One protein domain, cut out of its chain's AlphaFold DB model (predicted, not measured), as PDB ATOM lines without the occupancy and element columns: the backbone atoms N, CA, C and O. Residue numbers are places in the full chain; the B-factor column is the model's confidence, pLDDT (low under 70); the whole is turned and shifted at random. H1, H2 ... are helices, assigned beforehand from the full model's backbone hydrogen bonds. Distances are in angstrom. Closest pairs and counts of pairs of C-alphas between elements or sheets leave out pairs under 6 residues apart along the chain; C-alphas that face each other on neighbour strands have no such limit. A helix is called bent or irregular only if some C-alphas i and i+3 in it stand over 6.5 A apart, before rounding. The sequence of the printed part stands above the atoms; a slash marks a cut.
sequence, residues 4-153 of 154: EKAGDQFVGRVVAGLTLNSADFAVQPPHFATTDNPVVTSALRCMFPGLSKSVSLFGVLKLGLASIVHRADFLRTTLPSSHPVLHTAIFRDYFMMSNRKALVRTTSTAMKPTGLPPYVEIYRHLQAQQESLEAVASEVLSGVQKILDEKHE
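AT A GLANCE: This is residues 4 to 153 of the 154 residues of an uncharacterized protein of Aphanomyces invadans (UniProt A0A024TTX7). What shape does the model have? A loose head of short helices, H3 to H8, lies at one end, and the long helix H9 runs away as an arm, with residues 129 to 153 sticking out. Away from the head, H2 packs on residues 120 to 127 of H9, with H1 close to H2, and the links H2 to H3 and H8 to H9 join these parts to the head. What is it made of? The printed part has 150 residues with nine named helices, H1 to H9 in chain order, and no named strand; the class is all helix. The whole is loose, with a radius of gyration of the C-alphas of 21.3 A, and elongated, with spans of 70 by 46 by 33 A.

IN THESE COORDINATES: Where are the first helices? H1, residues 4 to 15, begins at C-alpha 4 (21.088, -31.334, -66.247) and is 16.2 A long. H2 is residues 23 to 26, and H3, residues 38 to 47, is 14.2 A long. What follows? H4, residues 55 to 70, is 23.3 A long and irregular: C-alphas 56 and 59 are 7.1 A apart. H5 is residues 72 to 78, H6 84 to 87, H7 89 to 92 and H8 94 to 101. H9, residues 118 to 150, is 48.6 A long and ends at C-alpha 150 (5.457, -70.643, -19.147).

HOW THE PARTS SIT: What is near H1 and H2? H1 and H2 are close but not clearly touching, with closest C-alphas Arg 13 and Phe 25 at 7.3 A. H2 touches H9 at the C-alphas of Ala 23 and Arg 124, 4.7 A apart. How do H3 to H8 stand? H4 touches H3 at 87 degrees, about perpendicular, by the C-alphas of Leu 44 and Leu 61, 6.9 A apart, and touches H8 at 80 degrees, about perpendicular, by those of Val 69 and Lys 101, 5.9 A apart. H3 touches H7 by the C-alphas of Met 47 and Ala 89, 5.6 A apart, while H7 and H8 only just touch, with 3 pairs of C-alphas within 8 A, only at the corner; their closest are Ile 90 and Met 97, 5.6 A. H5 and H6 are close but not clearly touching, with closest C-alphas Arg 76 and Leu 86 at 7.2 A. How complete are the helix backbones? Every O i to N i+4 pair is within hydrogen-bond range in H3, H5, H8 and H9, against 7 of 8 in H1 and 10 of 12 in H4; H2, H6 and H7 are too short for such a pair.

THE WHOLE: How far does it reach? The two C-alphas farthest apart, those of Gly 50 and Glu 153, are 72.6 A apart. Which links are long? The links H2 to H3 and H8 to H9 are long, and residues 31 to 32 pair antiparallel with 104 to 105; the printed part has no cut. Where is confidence low? Residues 4 to 6 and 152 to 153 are under 70.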
ATOM      1  N   GLU A   4      19.845 -32.011 -66.658       58.19
ATOM      2  CA  GLU A   4      21.088 -31.334 -66.247       58.19
ATOM      3  C   GLU A   4      21.176 -31.148 -64.726       58.19
ATOM      4  O   GLU A   4      22.154 -31.550 -64.103       58.19
ATOM      5  N   LYS A   5      20.096 -30.670 -64.089       59.06
ATOM      6  CA  LYS A   5      20.050 -30.489 -62.624       59.06
ATOM      7  C   LYS A   5      20.140 -31.806 -61.847       59.06
ATOM      8  O   LYS A   5      20.657 -31.819 -60.734       59.06
ATOM      9  N   ALA A   6      19.609 -32.897 -62.401       65.81
ATOM     10  CA  ALA A   6      19.691 -34.219 -61.781       65.81
ATOM     11  C   ALA A   6      21.092 -34.834 -61.949       65.81
ATOM     12  O   ALA A   6      21.570 -35.514 -61.041       65.81
ATOM     13  N   GLY A   7      21.759 -34.542 -63.072       74.19
ATOM     14  CA  GLY A   7      23.137 -34.938 -63.348       74.19
ATOM     15  C   GLY A   7      24.104 -34.392 -62.305       74.19
ATOM     16  O   GLY A   7      24.805 -35.174 -61.669       74.19
ATOM     17  N   ASP A   8      24.067 -33.086 -62.035       83.88
ATOM     18  CA  ASP A   8      24.958 -32.457 -61.047       83.88
ATOM     19  C   ASP A   8      24.759 -33.010 -59.630       83.88
ATOM     20  O   ASP A   8      25.715 -33.171 -58.874       83.88
ATOM     21  N   GLN A   9      23.521 -33.338 -59.258       88.12
ATOM     22  CA  GLN A   9      23.215 -33.905 -57.943       88.12
ATOM     23  C   GLN A   9      23.757 -35.329 -57.795       88.12
ATOM     24  O   GLN A   9      24.323 -35.667 -56.754       88.12
ATOM     25  N   PHE A  10      23.610 -36.153 -58.834       89.81
ATOM     26  CA  PHE A  10      24.182 -37.495 -58.867       89.81
ATOM     27  C   PHE A  10      25.714 -37.442 -58.872       89.81
ATOM     28  O   PHE A  10      26.358 -38.054 -58.022       89.81
ATOM     29  N   VAL A  11      26.304 -36.657 -59.779       90.38
ATOM     30  CA  VAL A  11      27.760 -36.491 -59.889       90.38
ATOM     31  C   VAL A  11      28.334 -35.942 -58.588       90.38
ATOM     32  O   VAL A  11      29.345 -36.450 -58.112       90.38
ATOM     33  N   GLY A  12      27.667 -34.980 -57.948       88.81
ATOM     34  CA  GLY A  12      28.077 -34.445 -56.652       88.81
ATOM     35  C   GLY A  12      28.180 -35.523 -55.568       88.81
ATOM     36  O   GLY A  12      29.132 -35.521 -54.791       88.81
ATOM     37  N   ARG A  13      27.255 -36.492 -55.548       90.75
ATOM     38  CA  ARG A  13      27.312 -37.649 -54.638       90.75
ATOM     39  C   ARG A  13      28.456 -38.602 -54.972       90.75
ATOM     40  O   ARG A  13      29.146 -39.053 -54.059       90.75
ATOM     41  N   VAL A  14      28.677 -38.880 -56.257       90.94
ATOM     42  CA  VAL A  14      29.792 -39.725 -56.715       90.94
ATOM     43  C   VAL A  14      31.134 -39.102 -56.331       90.94
ATOM     44  O   VAL A  14      31.982 -39.770 -55.747       90.94
ATOM     45  N   VAL A  15      31.316 -37.805 -56.589       90.06
ATOM     46  CA  VAL A  15      32.545 -37.065 -56.259       90.06
ATOM     47  C   VAL A  15      32.749 -36.949 -54.745       90.06
ATOM     48  O   VAL A  15      33.886 -36.939 -54.282       90.06
ATOM     49  N   ALA A  16      31.671 -36.939 -53.956       87.06
ATOM     50  CA  ALA A  16      31.742 -37.030 -52.496       87.06
ATOM     51  C   ALA A  16      32.165 -38.422 -51.978       87.06
ATOM     52  O   ALA A  16      32.264 -38.614 -50.767       87.06
ATOM     53  N   GLY A  17      32.419 -39.386 -52.872       90.00
ATOM     54  CA  GLY A  17      32.907 -40.721 -52.531       90.00
ATOM     55  C   GLY A  17      31.823 -41.665 -52.017       90.00
ATOM     56  O   GLY A  17      32.145 -42.655 -51.363       90.00
ATOM     57  N   LEU A  18      30.545 -41.373 -52.274       91.25
ATOM     58  CA  LEU A  18      29.464 -42.277 -51.893       91.25
ATOM     59  C   LEU A  18      29.450 -43.515 -52.794       91.25
ATOM     60  O   LEU A  18      29.539 -43.420 -54.020       91.25
ATOM     61  N   THR A  19      29.295 -44.684 -52.179       90.06
ATOM     62  CA  THR A  19      29.279 -45.975 -52.873       90.06
ATOM     63  C   THR A  19      28.064 -46.080 -53.784       90.06
ATOM     64  O   THR A  19      26.946 -46.166 -53.291       90.06
ATOM     65  N   LEU A  20      28.273 -46.118 -55.106       88.94
ATOM     66  CA  LEU A  20      27.175 -46.158 -56.083       88.94
ATOM     67  C   LEU A  20      26.213 -47.324 -55.853       88.94
ATOM     68  O   LEU A  20      25.007 -47.135 -55.943       88.94
ATOM     69  N   ASN A  21      26.738 -48.508 -55.543       90.62
ATOM     70  CA  ASN A  21      25.964 -49.744 -55.437       90.62
ATOM     71  C   ASN A  21      25.555 -50.048 -53.988       90.62
ATOM     72  O   ASN A  21      25.693 -51.175 -53.524       90.62
ATOM     73  N   SER A  22      25.119 -49.025 -53.253       91.94
ATOM     74  CA  SER A  22      24.652 -49.156 -51.873       91.94
ATOM     75  C   SER A  22      23.443 -48.258 -51.625       91.94
ATOM     76  O   SER A  22      23.328 -47.177 -52.207       91.94
ATOM     77  N   ALA A  23      22.570 -48.671 -50.707       91.94
ATOM     78  CA  ALA A  23      21.529 -47.813 -50.146       91.94
ATOM     79  C   ALA A  23      22.121 -46.547 -49.489       91.94
ATOM     80  O   ALA A  23      21.505 -45.478 -49.534       91.94
ATOM     81  N   ASP A  24      23.358 -46.628 -48.984       91.62
ATOM     82  CA  ASP A  24      24.106 -45.500 -48.416       91.62
ATOM     83  C   ASP A  24      24.401 -44.400 -49.437       91.62
ATOM     84  O   ASP A  24      24.671 -43.256 -49.061       91.62
ATOM     85  N   PHE A  25      24.276 -44.683 -50.740       92.81
ATOM     86  CA  PHE A  25      24.319 -43.641 -51.760       92.81
ATOM     87  C   PHE A  25      23.239 -42.577 -51.542       92.81
ATOM     88  O   PHE A  25      23.381 -41.462 -52.033       92.81
ATOM     89  N   ALA A  26      22.181 -42.886 -50.785       91.75
ATOM     90  CA  ALA A  26      21.119 -41.963 -50.412       91.75
ATOM     91  C   ALA A  26      21.320 -41.252 -49.064       91.75
ATOM     92  O   ALA A  26      20.433 -40.501 -48.645       91.75
ATOM     93  N   VAL A  27      22.467 -41.427 -48.396       90.81
ATOM     94  CA  VAL A  27      22.740 -40.787 -47.102       90.81
ATOM     95  C   VAL A  27      22.628 -39.265 -47.208       90.81
ATOM     96  O   VAL A  27      22.994 -38.657 -48.223       90.81
ATOM     97  N   GLN A  28      22.080 -38.636 -46.172       89.62
ATOM     98  CA  GLN A  28      22.010 -37.182 -46.079       89.62
ATOM     99  C   GLN A  28      23.311 -36.622 -45.498       89.62
ATOM    100  O   GLN A  28      23.933 -37.266 -44.650       89.62
ATOM    101  N   PRO A  29      23.729 -35.413 -45.909       89.38
ATOM    102  CA  PRO A  29      24.850 -34.763 -45.256       89.38
ATOM    103  C   PRO A  29      24.507 -34.484 -43.782       89.38
ATOM    104  O   PRO A  29      23.347 -34.175 -43.464       89.38
ATOM    105  N   PRO A  30      25.502 -34.523 -42.877       93.75
ATOM    106  CA  PRO A  30      25.331 -34.009 -41.531       93.75
ATOM    107  C   PRO A  30      24.821 -32.567 -41.575       93.75
ATOM    108  O   PRO A  30      25.316 -31.735 -42.336       93.75
ATOM    109  N   HIS A  31      23.823 -32.266 -40.756       93.75
ATOM    110  CA  HIS A  31      23.178 -30.960 -40.720       93.75
ATOM    111  C   HIS A  31      22.731 -30.621 -39.298       93.75
ATOM    112  O   HIS A  31      22.684 -31.478 -38.419       93.75
ATOM    113  N   PHE A  32      22.417 -29.353 -39.050       92.62
ATOM    114  CA  PHE A  32      21.850 -28.926 -37.772       92.62
ATOM    115  C   PHE A  32      20.330 -29.069 -37.804       92.62
ATOM    116  O   PHE A  32      19.706 -28.704 -38.797       92.62
ATOM    117  N   ALA A  33      19.740 -29.564 -36.713       84.06
ATOM    118  CA  ALA A  33      18.299 -29.832 -36.636       84.06
ATOM    119  C   ALA A  33      17.419 -28.588 -36.877       84.06
ATOM    120  O   ALA A  33      16.316 -28.699 -37.403       84.06
ATOM    121  N   THR A  34      17.902 -27.406 -36.492       82.56
ATOM    122  CA  THR A  34      17.167 -26.143 -36.619       82.56
ATOM    123  C   THR A  34      17.862 -25.228 -37.615       82.56
ATOM    124  O   THR A  34      19.051 -24.931 -37.464       82.56
ATOM    125  N   THR A  35      17.104 -24.727 -38.592       73.00
ATOM    126  CA  THR A  35      17.615 -23.840 -39.643       73.00
ATOM    127  C   THR A  35      18.178 -22.538 -39.070       73.00
ATOM    128  O   THR A  35      19.278 -22.149 -39.453       73.00
ATOM    129  N   ASP A  36      17.509 -21.924 -38.089       80.88
ATOM    130  CA  ASP A  36      17.858 -20.593 -37.564       80.88
ATOM    131  C   ASP A  36      18.302 -20.620 -36.102       80.88
ATOM    132  O   ASP A  36      17.801 -19.904 -35.240       80.88
ATOM    133  N   ASN A  37      19.283 -21.470 -35.804       88.62
ATOM    134  CA  ASN A  37      19.875 -21.518 -34.475       88.62
ATOM    135  C   ASN A  37      20.970 -20.430 -34.325       88.62
ATOM    136  O   ASN A  37      21.997 -20.503 -35.010       88.62
ATOM    137  N   PRO A  38      20.820 -19.443 -33.415       90.94
ATOM    138  CA  PRO A  38      21.790 -18.354 -33.255       90.94
ATOM    139  C   PRO A  38      23.161 -18.852 -32.786       90.94
ATOM    140  O   PRO A  38      24.195 -18.293 -33.154       90.94
ATOM    141  N   VAL A  39      23.190 -19.949 -32.028       91.19
ATOM    142  CA  VAL A  39      24.422 -20.560 -31.529       91.19
ATOM    143  C   VAL A  39      25.201 -21.196 -32.697       91.19
ATOM    144  O   VAL A  39      26.424 -21.049 -32.790       91.19
ATOM    145  N   VAL A  40      24.506 -21.830 -33.651       92.62
ATOM    146  CA  VAL A  40      25.100 -22.322 -34.911       92.62
ATOM    147  C   VAL A  40      25.613 -21.160 -35.761       92.62
ATOM    148  O   VAL A  40      26.753 -21.198 -36.217       92.62
ATOM    149  N   THR A  41      24.817 -20.101 -35.917       92.88
ATOM    150  CA  THR A  41      25.210 -18.895 -36.661       92.88
ATOM    151  C   THR A  41      26.474 -18.248 -36.094       92.88
ATOM    152  O   THR A  41      27.364 -17.871 -36.856       92.88
ATOM    153  N   SER A  42      26.593 -18.163 -34.769       92.88
ATOM    154  CA  SER A  42      27.803 -17.668 -34.107       92.88
ATOM    155  C   SER A  42      29.020 -18.547 -34.422       92.88
ATOM    156  O   SER A  42      30.050 -18.048 -34.872       92.88
ATOM    157  N   ALA A  43      28.878 -19.872 -34.311       93.50
ATOM    158  CA  ALA A  43      29.966 -20.803 -34.612       93.50
ATOM    159  C   ALA A  43      30.442 -20.712 -36.073       93.50
ATOM    160  O   ALA A  43      31.641 -20.802 -36.329       93.50
ATOM    161  N   LEU A  44      29.534 -20.479 -37.028       94.44
ATOM    162  CA  LEU A  44      29.897 -20.260 -38.433       94.44
ATOM    163  C   LEU A  44      30.754 -19.014 -38.627       94.44
ATOM    164  O   LEU A  44      31.722 -19.062 -39.380       94.44
ATOM    165  N   ARG A  45      30.417 -17.916 -37.945       94.44
ATOM    166  CA  ARG A  45      31.194 -16.670 -38.013       94.44
ATOM    167  C   ARG A  45      32.586 -16.844 -37.412       94.44
ATOM    168  O   ARG A  45      33.545 -16.313 -37.957       94.44
ATOM    169  N   CYS A  46      32.708 -17.631 -36.343       93.69
ATOM    170  CA  CYS A  46      34.005 -17.964 -35.753       93.69
ATOM    171  C   CYS A  46      34.842 -18.882 -36.656       93.69
ATOM    172  O   CYS A  46      36.049 -18.698 -36.773       93.69
ATOM    173  N   MET A  47      34.212 -19.874 -37.288       94.75
ATOM    174  CA  MET A  47      34.900 -20.863 -38.125       94.75
ATOM    175  C   MET A  47      35.272 -20.340 -39.511       94.75
ATOM    176  O   MET A  47      36.311 -20.715 -40.047       94.75
ATOM    177  N   PHE A  48      34.437 -19.478 -40.090       94.69
ATOM    178  CA  PHE A  48      34.569 -19.015 -41.468       94.69
ATOM    179  C   PHE A  48      34.405 -17.490 -41.574       94.69
ATOM    180  O   PHE A  48      33.552 -17.028 -42.328       94.69
ATOM    181  N   PRO A  49      35.213 -16.677 -40.870       93.62
ATOM    182  CA  PRO A  49      34.965 -15.239 -40.704       93.62
ATOM    183  C   PRO A  49      34.916 -14.448 -42.021       93.62
ATOM    184  O   PRO A  49      34.184 -13.465 -42.137       93.62
ATOM    185  N   GLY A  50      35.685 -14.870 -43.032       94.56
ATOM    186  CA  GLY A  50      35.636 -14.278 -44.370       94.56
ATOM    187  C   GLY A  50      34.380 -14.682 -45.146       94.56
ATOM    188  O   GLY A  50      33.686 -13.827 -45.691       94.56
ATOM    189  N   LEU A  51      34.059 -15.980 -45.155       94.12
ATOM    190  CA  LEU A  51      32.959 -16.542 -45.949       94.12
ATOM    191  C   LEU A  51      31.585 -16.253 -45.331       94.12
ATOM    192  O   LEU A  51      30.614 -16.064 -46.058       94.12
ATOM    193  N   SER A  52      31.501 -16.134 -44.003       92.56
ATOM    194  CA  SER A  52      30.271 -15.811 -43.270       92.56
ATOM    195  C   SER A  52      29.774 -14.383 -43.501       92.56
ATOM    196  O   SER A  52      28.760 -13.992 -42.931       92.56
ATOM    197  N   LYS A  53      30.491 -13.572 -44.284       92.94
ATOM    198  CA  LYS A  53      30.009 -12.265 -44.746       92.94
ATOM    199  C   LYS A  53      29.017 -12.407 -45.900       92.94
ATOM    200  O   LYS A  53      28.176 -11.536 -46.088       92.94
ATOM    201  N   SER A  54      29.094 -13.507 -46.651       94.75
ATOM    202  CA  SER A  54      28.180 -13.788 -47.751       94.75
ATOM    203  C   SER A  54      27.006 -14.635 -47.271       94.75
ATOM    204  O   SER A  54      27.165 -15.817 -46.958       94.75
ATOM    205  N   VAL A  55      25.808 -14.047 -47.246       89.06
ATOM    206  CA  VAL A  55      24.576 -14.737 -46.825       89.06
ATOM    207  C   VAL A  55      24.282 -15.954 -47.708       89.06
ATOM    208  O   VAL A  55      23.843 -16.983 -47.200       89.06
ATOM    209  N   SER A  56      24.604 -15.891 -49.004       93.38
ATOM    210  CA  SER A  56      24.375 -17.002 -49.939       93.38
ATOM    211  C   SER A  56      25.187 -18.256 -49.602       93.38
ATOM    212  O   SER A  56      24.768 -19.363 -49.932       93.38
ATOM    213  N   LEU A  57      26.313 -18.116 -48.893       93.81
ATOM    214  CA  LEU A  57      27.157 -19.245 -48.501       93.81
ATOM    215  C   LEU A  57      26.709 -19.915 -47.199       93.81
ATOM    216  O   LEU A  57      27.164 -21.018 -46.907       93.81
ATOM    217  N   PHE A  58      25.802 -19.311 -46.419       91.62
ATOM    218  CA  PHE A  58      25.434 -19.836 -45.098       91.62
ATOM    219  C   PHE A  58      24.936 -21.276 -45.136       91.62
ATOM    220  O   PHE A  58      25.280 -22.051 -44.247       91.62
ATOM    221  N   GLY A  59      24.145 -21.639 -46.148       90.56
ATOM    222  CA  GLY A  59      23.641 -23.005 -46.296       90.56
ATOM    223  C   GLY A  59      24.778 -24.022 -46.417       90.56
ATOM    224  O   GLY A  59      24.834 -24.989 -45.661       90.56
ATOM    225  N   VAL A  60      25.738 -23.754 -47.304       91.62
ATOM    226  CA  VAL A  60      26.895 -24.632 -47.527       91.62
ATOM    227  C   VAL A  60      27.812 -24.655 -46.304       91.62
ATOM    228  O   VAL A  60      28.236 -25.725 -45.874       91.62
ATOM    229  N   LEU A  61      28.068 -23.501 -45.682       95.06
ATOM    230  CA  LEU A  61      28.905 -23.424 -44.483       95.06
ATOM    231  C   LEU A  61      28.275 -24.171 -43.294       95.06
ATOM    232  O   LEU A  61      29.002 -24.807 -42.532       95.06
ATOM    233  N   LYS A  62      26.937 -24.151 -43.144       94.19
ATOM    234  CA  LYS A  62      26.207 -24.953 -42.140       94.19
ATOM    235  C   LYS A  62      26.467 -26.444 -42.330       94.19
ATOM    236  O   LYS A  62      26.824 -27.112 -41.362       94.19
ATOM    237  N   LEU A  63      26.329 -26.944 -43.556       93.06
ATOM    238  CA  LEU A  63      26.585 -28.351 -43.882       93.06
ATOM    239  C   LEU A  63      28.058 -28.725 -43.666       93.06
ATOM    240  O   LEU A  63      28.356 -29.763 -43.076       93.06
ATOM    241  N   GLY A  64      28.987 -27.852 -44.067       94.19
ATOM    242  CA  GLY A  64      30.420 -28.043 -43.837       94.19
ATOM    243  C   GLY A  64      30.771 -28.106 -42.349       94.19
ATOM    244  O   GLY A  64      31.451 -29.031 -41.910       94.19
ATOM    245  N   LEU A  65      30.251 -27.175 -41.543       95.75
ATOM    246  CA  LEU A  65      30.463 -27.176 -40.095       95.75
ATOM    247  C   LEU A  65      29.873 -28.426 -39.438       95.75
ATOM    248  O   LEU A  65      30.540 -29.054 -38.620       95.75
ATOM    249  N   ALA A  66      28.642 -28.798 -39.793       95.88
ATOM    250  CA  ALA A  66      28.005 -30.000 -39.267       95.88
ATOM    251  C   ALA A  66      28.808 -31.261 -39.618       95.88
ATOM    252  O   ALA A  66      28.976 -32.128 -38.764       95.88
ATOM    253  N   SER A  67      29.374 -31.329 -40.826       95.31
ATOM    254  CA  SER A  67      30.236 -32.436 -41.258       95.31
ATOM    255  C   SER A  67      31.527 -32.519 -40.439       95.31
ATOM    256  O   SER A  67      31.887 -33.598 -39.966       95.31
ATOM    257  N   ILE A  68      32.186 -31.380 -40.195       95.69
ATOM    258  CA  ILE A  68      33.383 -31.299 -39.344       95.69
ATOM    259  C   ILE A  68      33.066 -31.745 -37.912       95.69
ATOM    260  O   ILE A  68      33.809 -32.533 -37.334       95.69
ATOM    261  N   VAL A  69      31.956 -31.268 -37.343       96.25
ATOM    262  CA  VAL A  69      31.532 -31.604 -35.976       96.25
ATOM    263  C   VAL A  69      31.170 -33.086 -35.857       96.25
ATOM    264  O   VAL A  69      31.607 -33.746 -34.916       96.25
ATOM    265  N   HIS A  70      30.420 -33.624 -36.823       96.19
ATOM    266  CA  HIS A  70      30.043 -35.037 -36.872       96.19
ATOM    267  C   HIS A  70      31.268 -35.954 -36.896       96.19
ATOM    268  O   HIS A  70      31.284 -36.994 -36.244       96.19
ATOM    269  N   ARG A  71      32.317 -35.553 -37.622       95.38
ATOM    270  CA  ARG A  71      33.552 -36.330 -37.785       95.38
ATOM    271  C   ARG A  71      34.696 -35.848 -36.899       95.38
ATOM    272  O   ARG A  71      35.834 -36.235 -37.133       95.38
ATOM    273  N   ALA A  72      34.418 -35.047 -35.872       96.44
ATOM    274  CA  ALA A  72      35.457 -34.426 -35.056       96.44
ATOM    275  C   ALA A  72      36.400 -35.447 -34.402       96.44
ATOM    276  O   ALA A  72      37.606 -35.217 -34.376       96.44
ATOM    277  N   ASP A  73      35.874 -36.571 -33.911       95.88
ATOM    278  CA  ASP A  73      36.692 -37.597 -33.252       95.88
ATOM    279  C   ASP A  73      37.596 -38.300 -34.264       95.88
ATOM    280  O   ASP A  73      38.804 -38.358 -34.066       95.88
ATOM    281  N   PHE A  74      37.042 -38.687 -35.417       96.69
ATOM    282  CA  PHE A  74      37.816 -39.215 -36.541       96.69
ATOM    283  C   PHE A  74      38.919 -38.244 -36.988       96.69
ATOM    284  O   PHE A  74      40.051 -38.656 -37.220       96.69
ATOM    285  N   LEU A  75      38.619 -36.946 -37.089       96.75
ATOM    286  CA  LEU A  75      39.606 -35.933 -37.469       96.75
ATOM    287  C   LEU A  75      40.717 -35.805 -36.418       96.75
ATOM    288  O   LEU A  75      41.879 -35.695 -36.794       96.75
ATOM    289  N   ARG A  76      40.389 -35.866 -35.120       95.81
ATOM    290  CA  ARG A  76      41.383 -35.833 -34.030       95.81
ATOM    291  C   ARG A  76      42.288 -37.061 -34.019       95.81
ATOM    292  O   ARG A  76      43.462 -36.920 -33.703       95.81
ATOM    293  N   THR A  77      41.757 -38.242 -34.330       97.44
ATOM    294  CA  THR A  77      42.536 -39.490 -34.314       97.44
ATOM    295  C   THR A  77      43.350 -39.701 -35.585       97.44
ATOM    296  O   THR A  77      44.345 -40.412 -35.553       97.44
ATOM    297  N   THR A  78      42.916 -39.122 -36.706       97.75
ATOM    298  CA  THR A  78      43.500 -39.400 -38.028       97.75
ATOM    299  C   THR A  78      44.478 -38.323 -38.481       97.75
ATOM    300  O   THR A  78      45.444 -38.624 -39.179       97.75
ATOM    301  N   LEU A  79      44.234 -37.056 -38.131       97.38
ATOM    302  CA  LEU A  79      45.081 -35.955 -38.580       97.38
ATOM    303  C   LEU A  79      46.280 -35.751 -37.643       97.38
ATOM    304  O   LEU A  79      46.134 -35.878 -36.426       97.38
ATOM    305  N   PRO A  80      47.448 -35.347 -38.179       97.25
ATOM    306  CA  PRO A  80      48.561 -34.889 -37.356       97.25
ATOM    307  C   PRO A  80      48.139 -33.736 -36.441       97.25
ATOM    308  O   PRO A  80      47.346 -32.882 -36.836       97.25
ATOM    309  N   SER A  81      48.727 -33.649 -35.246       95.19
ATOM    310  CA  SER A  81      48.424 -32.581 -34.280       95.19
ATOM    311  C   SER A  81      48.714 -31.168 -34.806       95.19
ATOM    312  O   SER A  81      48.095 -30.216 -34.340       95.19
ATOM    313  N   SER A  82      49.609 -31.035 -35.789       96.25
ATOM    314  CA  SER A  82      49.945 -29.785 -36.486       96.25
ATOM    315  C   SER A  82      48.976 -29.420 -37.616       96.25
ATOM    316  O   SER A  82      49.143 -28.388 -38.272       96.25
ATOM    317  N   HIS A  83      47.981 -30.263 -37.902       97.00
ATOM    318  CA  HIS A  83      47.096 -30.049 -39.035       97.00
ATOM    319  C   HIS A  83      46.214 -28.799 -38.822       97.00
ATOM    320  O   HIS A  83      45.504 -28.721 -37.815       97.00
ATOM    321  N   PRO A  84      46.145 -27.851 -39.783       95.19
ATOM    322  CA  PRO A  84      45.444 -26.572 -39.608       95.19
ATOM    323  C   PRO A  84      43.979 -26.685 -39.174       95.19
ATOM    324  O   PRO A  84      43.497 -25.859 -38.401       95.19
ATOM    325  N   VAL A  85      43.268 -27.730 -39.616       94.44
ATOM    326  CA  VAL A  85      41.874 -27.996 -39.201       94.44
ATOM    327  C   VAL A  85      41.745 -28.118 -37.681       94.44
ATOM    328  O   VAL A  85      40.803 -27.565 -37.118       94.44
ATOM    329  N   LEU A  86      42.698 -28.763 -37.000       95.88
ATOM    330  CA  LEU A  86      42.665 -28.931 -35.543       95.88
ATOM    331  C   LEU A  86      42.958 -27.624 -34.784       95.88
ATOM    332  O   LEU A  86      42.670 -27.523 -33.594       95.88
ATOM    333  N   HIS A  87      43.462 -26.599 -35.477       94.38
ATOM    334  CA  HIS A  87      43.691 -25.258 -34.937       94.38
ATOM    335  C   HIS A  87      42.537 -24.280 -35.212       94.38
ATOM    336  O   HIS A  87      42.581 -23.129 -34.769       94.38
ATOM    337  N   THR A  88      41.489 -24.722 -35.911       94.62
ATOM    338  CA  THR A  88      40.285 -23.912 -36.133       94.62
ATOM    339  C   THR A  88      39.480 -23.724 -34.843       94.62
ATOM    340  O   THR A  88      39.609 -24.484 -33.878       94.62
ATOM    341  N   ALA A  89      38.624 -22.697 -34.818       94.06
ATOM    342  CA  ALA A  89      37.890 -22.284 -33.622       94.06
ATOM    343  C   ALA A  89      37.098 -23.431 -32.964       94.06
ATOM    344  O   ALA A  89      37.098 -23.551 -31.741       94.06
ATOM    345  N   ILE A  90      36.477 -24.312 -33.757       94.81
ATOM    346  CA  ILE A  90      35.658 -25.427 -33.255       94.81
ATOM    347  C   ILE A  90      36.467 -26.478 -32.506       94.81
ATOM    348  O   ILE A  90      35.956 -27.066 -31.563       94.81
ATOM    349  N   PHE A  91      37.729 -26.702 -32.873       95.00
ATOM    350  CA  PHE A  91      38.570 -27.694 -32.199       95.00
ATOM    351  C   PHE A  91      39.261 -27.145 -30.953       95.00
ATOM    352  O   PHE A  91      39.613 -27.938 -30.072       95.00
ATOM    353  N   ARG A  92      39.412 -25.818 -30.871       92.75
ATOM    354  CA  ARG A  92      40.018 -25.102 -29.742       92.75
ATOM    355  C   ARG A  92      39.058 -24.829 -28.585       92.75
ATOM    356  O   ARG A  92      39.521 -24.654 -27.464       92.75
ATOM    357  N   ASP A  93      37.755 -24.781 -28.847       92.62
ATOM    358  CA  ASP A  93      36.727 -24.554 -27.830       92.62
ATOM    359  C   ASP A  93      35.922 -25.839 -27.585       92.62
ATOM    360  O   ASP A  93      35.085 -26.253 -28.395       92.62
ATOM    361  N   TYR A  94      36.181 -26.472 -26.438       89.25
ATOM    362  CA  TYR A  94      35.508 -27.703 -26.027       89.25
ATOM    363  C   TYR A  94      33.996 -27.520 -25.855       89.25
ATOM    364  O   TYR A  94      33.218 -28.376 -26.280       89.25
ATOM    365  N   PHE A  95      33.563 -26.408 -25.258       88.81
ATOM    366  CA  PHE A  95      32.149 -26.157 -24.999       88.81
ATOM    367  C   PHE A  95      31.399 -25.912 -26.308       88.81
ATOM    368  O   PHE A  95      30.315 -26.461 -26.527       88.81
ATOM    369  N   MET A  96      32.002 -25.148 -27.223       89.62
ATOM    370  CA  MET A  96      31.450 -24.948 -28.557       89.62
ATOM    371  C   MET A  96      31.337 -26.276 -29.315       89.62
ATOM    372  O   MET A  96      30.273 -26.548 -29.869       89.62
ATOM    373  N   MET A  97      32.367 -27.127 -29.305       93.88
ATOM    374  CA  MET A  97      32.318 -28.446 -29.947       93.88
ATOM    375  C   MET A  97      31.198 -29.327 -29.376       93.88
ATOM    376  O   MET A  97      30.342 -29.797 -30.128       93.88
ATOM    377  N   SER A  98      31.178 -29.535 -28.059       91.25
ATOM    378  CA  SER A  98      30.232 -30.440 -27.391       91.25
ATOM    379  C   SER A  98      28.780 -30.012 -27.608       91.25
ATOM    380  O   SER A  98      27.940 -30.823 -28.003       91.25
ATOM    381  N   ASN A  99      28.496 -28.713 -27.482       89.31
ATOM    382  CA  ASN A  99      27.166 -28.178 -27.758       89.31
ATOM    383  C   ASN A  99      26.757 -28.333 -29.224       89.31
ATOM    384  O   ASN A  99      25.570 -28.468 -29.513       89.31
ATOM    385  N   ARG A 100      27.696 -28.284 -30.179       90.81
ATOM    386  CA  ARG A 100      27.367 -28.515 -31.594       90.81
ATOM    387  C   ARG A 100      27.160 -29.988 -31.895       90.81
ATOM    388  O   ARG A 100      26.223 -30.279 -32.631       90.81
ATOM    389  N   LYS A 101      27.939 -30.900 -31.307       91.94
ATOM    390  CA  LYS A 101      27.733 -32.349 -31.474       91.94
ATOM    391  C   LYS A 101      26.297 -32.752 -31.127       91.94
ATOM    392  O   LYS A 101      25.666 -33.454 -31.911       91.94
ATOM    393  N   ALA A 102      25.739 -32.214 -30.041       91.00
ATOM    394  CA  ALA A 102      24.356 -32.479 -29.629       91.00
ATOM    395  C   ALA A 102      23.286 -32.006 -30.642       91.00
ATOM    396  O   ALA A 102      22.170 -32.533 -30.671       91.00
ATOM    397  N   LEU A 103      23.610 -31.023 -31.488       91.94
ATOM    398  CA  LEU A 103      22.685 -30.417 -32.454       91.94
ATOM    399  C   LEU A 103      22.776 -31.020 -33.861       91.94
ATOM    400  O   LEU A 103      21.901 -30.747 -34.689       91.94
ATOM    401  N   VAL A 104      23.822 -31.796 -34.151       93.81
ATOM    402  CA  VAL A 104      24.018 -32.410 -35.469       93.81
ATOM    403  C   VAL A 104      23.108 -33.626 -35.633       93.81
ATOM    404  O   VAL A 104      22.895 -34.406 -34.705       93.81
ATOM    405  N   ARG A 105      22.551 -33.775 -36.831       93.25
ATOM    406  CA  ARG A 105      21.736 -34.902 -37.280       93.25
ATOM    407  C   ARG A 105      22.286 -35.424 -38.600       93.25
ATOM    408  O   ARG A 105      22.870 -34.672 -39.377       93.25
ATOM    409  N   THR A 106      22.088 -36.712 -38.840       90.19
ATOM    410  CA  THR A 106      22.433 -37.405 -40.094       90.19
ATOM    411  C   THR A 106      21.192 -37.866 -40.854       90.19
ATOM    412  O   THR A 106      21.296 -38.337 -41.982       90.19
ATOM    413  N   THR A 107      20.010 -37.692 -40.260       86.94
ATOM    414  CA  THR A 107      18.710 -38.022 -40.839       86.94
ATOM    415  C   THR A 107      17.729 -36.875 -40.608       86.94
ATOM    416  O   THR A 107      17.797 -36.165 -39.602       86.94
ATOM    417  N   SER A 108      16.826 -36.675 -41.562       83.62
ATOM    418  CA  SER A 108      15.800 -35.639 -41.536       83.62
ATOM    419  C   SER A 108      14.587 -36.087 -42.328       83.62
ATOM    420  O   SER A 108      14.718 -36.626 -43.428       83.62
ATOM    421  N   THR A 109      13.406 -35.814 -41.778       79.81
ATOM    422  CA  THR A 109      12.117 -35.990 -42.459       79.81
ATOM    423  C   THR A 109      11.804 -34.833 -43.409       79.81
ATOM    424  O   THR A 109      11.030 -35.001 -44.348       79.81
ATOM    425  N   ALA A 110      12.413 -33.663 -43.187       79.06
ATOM    426  CA  ALA A 110      12.209 -32.465 -43.996       79.06
ATOM    427  C   ALA A 110      13.134 -32.415 -45.222       79.06
ATOM    428  O   ALA A 110      12.753 -31.888 -46.266       79.06
ATOM    429  N   MET A 111      14.348 -32.965 -45.116       81.81
ATOM    430  CA  MET A 111      15.263 -33.084 -46.253       81.81
ATOM    431  C   MET A 111      14.996 -34.391 -46.996       81.81
ATOM    432  O   MET A 111      14.781 -35.432 -46.383       81.81
ATOM    433  N   LYS A 112      15.052 -34.354 -48.328       85.19
ATOM    434  CA  LYS A 112      15.030 -35.557 -49.165       85.19
ATOM    435  C   LYS A 112      16.336 -35.643 -49.951       85.19
ATOM    436  O   LYS A 112      16.758 -34.627 -50.504       85.19
ATOM    437  N   PRO A 113      17.002 -36.810 -49.979       86.69
ATOM    438  CA  PRO A 113      18.173 -36.993 -50.822       86.69
ATOM    439  C   PRO A 113      17.782 -36.819 -52.293       86.69
ATOM    440  O   PRO A 113      16.766 -37.339 -52.745       86.69
ATOM    441  N   THR A 114      18.585 -36.056 -53.027       87.12
ATOM    442  CA  THR A 114      18.397 -35.800 -54.456       87.12
ATOM    443  C   THR A 114      19.499 -36.478 -55.273       87.12
ATOM    444  O   THR A 114      20.471 -36.983 -54.700       87.12
ATOM    445  N   GLY A 115      19.334 -36.527 -56.600       87.12
ATOM    446  CA  GLY A 115      20.286 -37.193 -57.498       87.12
ATOM    447  C   GLY A 115      20.351 -38.713 -57.324       87.12
ATOM    448  O   GLY A 115      21.395 -39.304 -57.582       87.12
ATOM    449  N   LEU A 116      19.272 -39.341 -56.842       90.50
ATOM    450  CA  LEU A 116      19.222 -40.790 -56.661       90.50
ATOM    451  C   LEU A 116      18.828 -41.484 -57.966       90.50
ATOM    452  O   LEU A 116      17.770 -41.174 -58.521       90.50
ATOM    453  N   PRO A 117      19.636 -42.430 -58.459       89.50
ATOM    454  CA  PRO A 117      19.220 -43.275 -59.561       89.50
ATOM    455  C   PRO A 117      18.210 -44.332 -59.065       89.50
ATOM    456  O   PRO A 117      18.274 -44.736 -57.902       89.50
ATOM    457  N   PRO A 118      17.305 -44.836 -59.927       90.56
ATOM    458  CA  PRO A 118      16.238 -45.757 -59.517       90.56
ATOM    459  C   PRO A 118      16.724 -47.002 -58.765       90.56
ATOM    460  O   PRO A 118      16.075 -47.458 -57.830       90.56
ATOM    461  N   TYR A 119      17.890 -47.533 -59.134       91.94
ATOM    462  CA  TYR A 119      18.437 -48.738 -58.514       91.94
ATOM    463  C   TYR A 119      18.879 -48.524 -57.054       91.94
ATOM    464  O   TYR A 119      18.856 -49.467 -56.269       91.94
ATOM    465  N   VAL A 120      19.221 -47.293 -56.654       93.25
ATOM    466  CA  VAL A 120      19.536 -46.978 -55.250       93.25
ATOM    467  C   VAL A 120      18.284 -47.068 -54.381       93.25
ATOM    468  O   VAL A 120      18.368 -47.558 -53.260       93.25
ATOM    469  N   GLU A 121      17.113 -46.677 -54.895       91.38
ATOM    470  CA  GLU A 121      15.850 -46.874 -54.167       91.38
ATOM    471  C   GLU A 121      15.506 -48.359 -54.018       91.38
ATOM    472  O   GLU A 121      15.040 -48.782 -52.963       91.38
ATOM    473  N   ILE A 122      15.823 -49.183 -55.023       94.25
ATOM    474  CA  ILE A 122      15.682 -50.640 -54.905       94.25
ATOM    475  C   ILE A 122      16.560 -51.166 -53.762       94.25
ATOM    476  O   ILE A 122      16.062 -51.902 -52.912       94.25
ATOM    477  N   TYR A 123      17.831 -50.752 -53.680       94.50
ATOM    478  CA  TYR A 123      18.703 -51.149 -52.566       94.50
ATOM    479  C   TYR A 123      18.156 -50.717 -51.207       94.50
ATOM    480  O   TYR A 123      18.200 -51.498 -50.260       94.50
ATOM    481  N   ARG A 124      17.585 -49.514 -51.108       92.12
ATOM    482  CA  ARG A 124      16.951 -49.046 -49.868       92.12
ATOM    483  C   ARG A 124      15.756 -49.898 -49.465       92.12
ATOM    484  O   ARG A 124      15.615 -50.218 -48.289       92.12
ATOM    485  N   HIS A 125      14.896 -50.255 -50.415       93.81
ATOM    486  CA  HIS A 125      13.750 -51.118 -50.142       93.81
ATOM    487  C   HIS A 125      14.184 -52.518 -49.711       93.81
ATOM    488  O   HIS A 125      13.635 -53.037 -48.743       93.81
ATOM    489  N   LEU A 126      15.188 -53.096 -50.375       95.25
ATOM    490  CA  LEU A 126      15.740 -54.400 -50.002       95.25
ATOM    491  C   LEU A 126      16.328 -54.378 -48.588       95.25
ATOM    492  O   LEU A 126      16.028 -55.269 -47.799       95.25
ATOM    493  N   GLN A 127      17.092 -53.339 -48.244       94.38
ATOM    494  CA  GLN A 127      17.627 -53.179 -46.894       94.38
ATOM    495  C   GLN A 127      16.505 -53.053 -45.852       94.38
ATOM    496  O   GLN A 127      16.514 -53.765 -44.853       94.38
ATOM    497  N   ALA A 128      15.495 -52.216 -46.107       93.56
ATOM    498  CA  ALA A 128      14.367 -52.052 -45.189       93.56
ATOM    499  C   ALA A 128      13.557 -53.352 -45.009       93.56
ATOM    500  O   ALA A 128      13.078 -53.647 -43.913       93.56
ATOM    501  N   GLN A 129      13.402 -54.142 -46.074       96.06
ATOM    502  CA  GLN A 129      12.755 -55.453 -46.013       96.06
ATOM    503  C   GLN A 129      13.580 -56.459 -45.213       96.06
ATOM    504  O   GLN A 129      13.005 -57.198 -44.415       96.06
ATOM    505  N   GLN A 130      14.904 -56.470 -45.389       95.62
ATOM    506  CA  GLN A 130      15.801 -57.317 -44.611       95.62
ATOM    507  C   GLN A 130      15.714 -56.984 -43.114       95.62
ATOM    508  O   GLN A 130      15.464 -57.881 -42.314       95.62
ATOM    509  N   GLU A 131      15.823 -55.705 -42.746       95.12
ATOM    510  CA  GLU A 131      15.705 -55.247 -41.352       95.12
ATOM    511  C   GLU A 131      14.341 -55.619 -40.744       95.12
ATOM    512  O   GLU A 131      14.258 -56.078 -39.604       95.12
ATOM    513  N   SER A 132      13.258 -55.485 -41.519       96.12
ATOM    514  CA  SER A 132      11.913 -55.876 -41.077       96.12
ATOM    515  C   SER A 132      11.797 -57.386 -40.849       96.12
ATOM    516  O   SER A 132      11.177 -57.819 -39.880       96.12
ATOM    517  N   LEU A 133      12.391 -58.197 -41.727       97.06
ATOM    518  CA  LEU A 133      12.371 -59.653 -41.611       97.06
ATOM    519  C   LEU A 133      13.166 -60.128 -40.389       97.06
ATOM    520  O   LEU A 133      12.700 -61.002 -39.663       97.06
ATOM    521  N   GLU A 134      14.333 -59.531 -40.142       96.56
ATOM    522  CA  GLU A 134      15.149 -59.799 -38.953       96.56
ATOM    523  C   GLU A 134      14.393 -59.440 -37.664       96.56
ATOM    524  O   GLU A 134      14.383 -60.228 -36.714       96.56
ATOM    525  N   ALA A 135      13.689 -58.302 -37.645       95.69
ATOM    526  CA  ALA A 135      12.865 -57.892 -36.510       95.69
ATOM    527  C   ALA A 135      11.728 -58.889 -36.231       95.69
ATOM    528  O   ALA A 135      11.566 -59.332 -35.092       95.69
ATOM    529  N   VAL A 136      10.989 -59.301 -37.268       96.44
ATOM    530  CA  VAL A 136       9.915 -60.300 -37.144       96.44
ATOM    531  C   VAL A 136      10.469 -61.643 -36.667       96.44
ATOM    532  O   VAL A 136       9.895 -62.260 -35.774       96.44
ATOM    533  N   ALA A 137      11.599 -62.100 -37.212       95.62
ATOM    534  CA  ALA A 137      12.226 -63.347 -36.782       95.62
ATOM    535  C   ALA A 137      12.613 -63.301 -35.293       95.62
ATOM    536  O   ALA A 137      12.350 -64.254 -34.556       95.62
ATOM    537  N   SER A 138      13.182 -62.183 -34.833       95.62
ATOM    538  CA  SER A 138      13.515 -61.979 -33.422       95.62
ATOM    539  C   SER A 138      12.273 -61.965 -32.526       95.62
ATOM    540  O   SER A 138      12.305 -62.527 -31.430       95.62
ATOM    541  N   GLU A 139      11.184 -61.338 -32.968       96.19
ATOM    542  CA  GLU A 139       9.921 -61.297 -32.227       96.19
ATOM    543  C   GLU A 139       9.302 -62.695 -32.104       96.19
ATOM    544  O   GLU A 139       8.908 -63.100 -31.011       96.19
ATOM    545  N   VAL A 140       9.295 -63.471 -33.193       96.75
ATOM    546  CA  VAL A 140       8.805 -64.856 -33.202       96.75
ATOM    547  C   VAL A 140       9.624 -65.733 -32.259       96.75
ATOM    548  O   VAL A 140       9.046 -66.453 -31.448       96.75
ATOM    549  N   LEU A 141      10.959 -65.658 -32.312       95.50
ATOM    550  CA  LEU A 141      11.827 -66.421 -31.408       95.50
ATOM    551  C   LEU A 141      11.577 -66.058 -29.941       95.50
ATOM    552  O   LEU A 141      11.455 -66.952 -29.103       95.50
ATOM    553  N   SER A 142      11.441 -64.764 -29.636       95.12
ATOM    554  CA  SER A 142      11.115 -64.300 -28.286       95.12
ATOM    555  C   SER A 142       9.738 -64.789 -27.826       95.12
ATOM    556  O   SER A 142       9.590 -65.228 -26.687       95.12
ATOM    557  N   GLY A 143       8.734 -64.755 -28.704       94.75
ATOM    558  CA  GLY A 143       7.396 -65.269 -28.415       94.75
ATOM    559  C   GLY A 143       7.395 -66.773 -28.133       94.75
ATOM    560  O   GLY A 143       6.788 -67.213 -27.162       94.75
ATOM    561  N   VAL A 144       8.128 -67.557 -28.929       94.69
ATOM    562  CA  VAL A 144       8.263 -69.008 -28.727       94.69
ATOM    563  C   VAL A 144       8.981 -69.330 -27.414       94.69
ATOM    564  O   VAL A 144       8.540 -70.229 -26.702       94.69
ATOM    565  N   GLN A 145      10.043 -68.596 -27.063       92.50
ATOM    566  CA  GLN A 145      10.741 -68.769 -25.781       92.50
ATOM    567  C   GLN A 145       9.805 -68.546 -24.591       92.50
ATOM    568  O   GLN A 145       9.717 -69.413 -23.731       92.50
ATOM    569  N   LYS A 146       9.023 -67.460 -24.599       93.88
ATOM    570  CA  LYS A 146       8.050 -67.179 -23.529       93.88
ATOM    571  C   LYS A 146       7.042 -68.314 -23.338       93.88
ATOM    572  O   LYS A 146       6.811 -68.732 -22.212       93.88
ATOM    573  N   ILE A 147       6.496 -68.853 -24.432       93.94
ATOM    574  CA  ILE A 147       5.539 -69.973 -24.376       93.94
ATOM    575  C   ILE A 147       6.189 -71.235 -23.787       93.94
ATOM    576  O   ILE A 147       5.533 -72.003 -23.083       93.94
ATOM    577  N   LEU A 148       7.464 -71.489 -24.098       89.06
ATOM    578  CA  LEU A 148       8.196 -72.633 -23.552       89.06
ATOM    579  C   LEU A 148       8.483 -72.458 -22.059       89.06
ATOM    580  O   LEU A 148       8.313 -73.422 -21.314       89.06
ATOM    581  N   ASP A 149       8.869 -71.260 -21.630       89.38
ATOM    582  CA  ASP A 149       9.166 -70.950 -20.229       89.38
ATOM    583  C   ASP A 149       7.903 -71.056 -19.355       89.38
ATOM    584  O   ASP A 149       7.922 -71.736 -18.330       89.38
ATOM    585  N   GLU A 150       6.766 -70.524 -19.820       84.69
ATOM    586  CA  GLU A 150       5.457 -70.643 -19.147       84.69
ATOM    587  C   GLU A 150       5.018 -72.104 -18.944       84.69
ATOM    588  O   GLU A 150       4.287 -72.426 -18.008       84.69
ATOM    589  N   LYS A 151       5.469 -73.016 -19.812       72.31
ATOM    590  CA  LYS A 151       5.120 -74.439 -19.746       72.31
ATOM    591  C   LYS A 151       5.996 -75.245 -18.778       72.31
ATOM    592  O   LYS A 151       5.641 -76.380 -18.482       72.31
ATOM    593  N   HIS A 152       7.128 -74.699 -18.323       61.00
ATOM    594  CA  HIS A 152       8.024 -75.342 -17.350       61.00
ATOM    595  C   HIS A 152       7.730 -74.931 -15.893       61.00
ATOM    596  O   HIS A 152       8.313 -75.511 -14.978       61.00
ATOM    597  N   GLU A 153       6.835 -73.965 -15.666       55.72
ATOM    598  CA  GLU A 153       6.400 -73.512 -14.331       55.72
ATOM    599  C   GLU A 153       5.107 -74.198 -13.827       55.72
ATOM    600  O   GLU A 153       4.550 -73.795 -12.804       55.72
TER     601      GLU A 153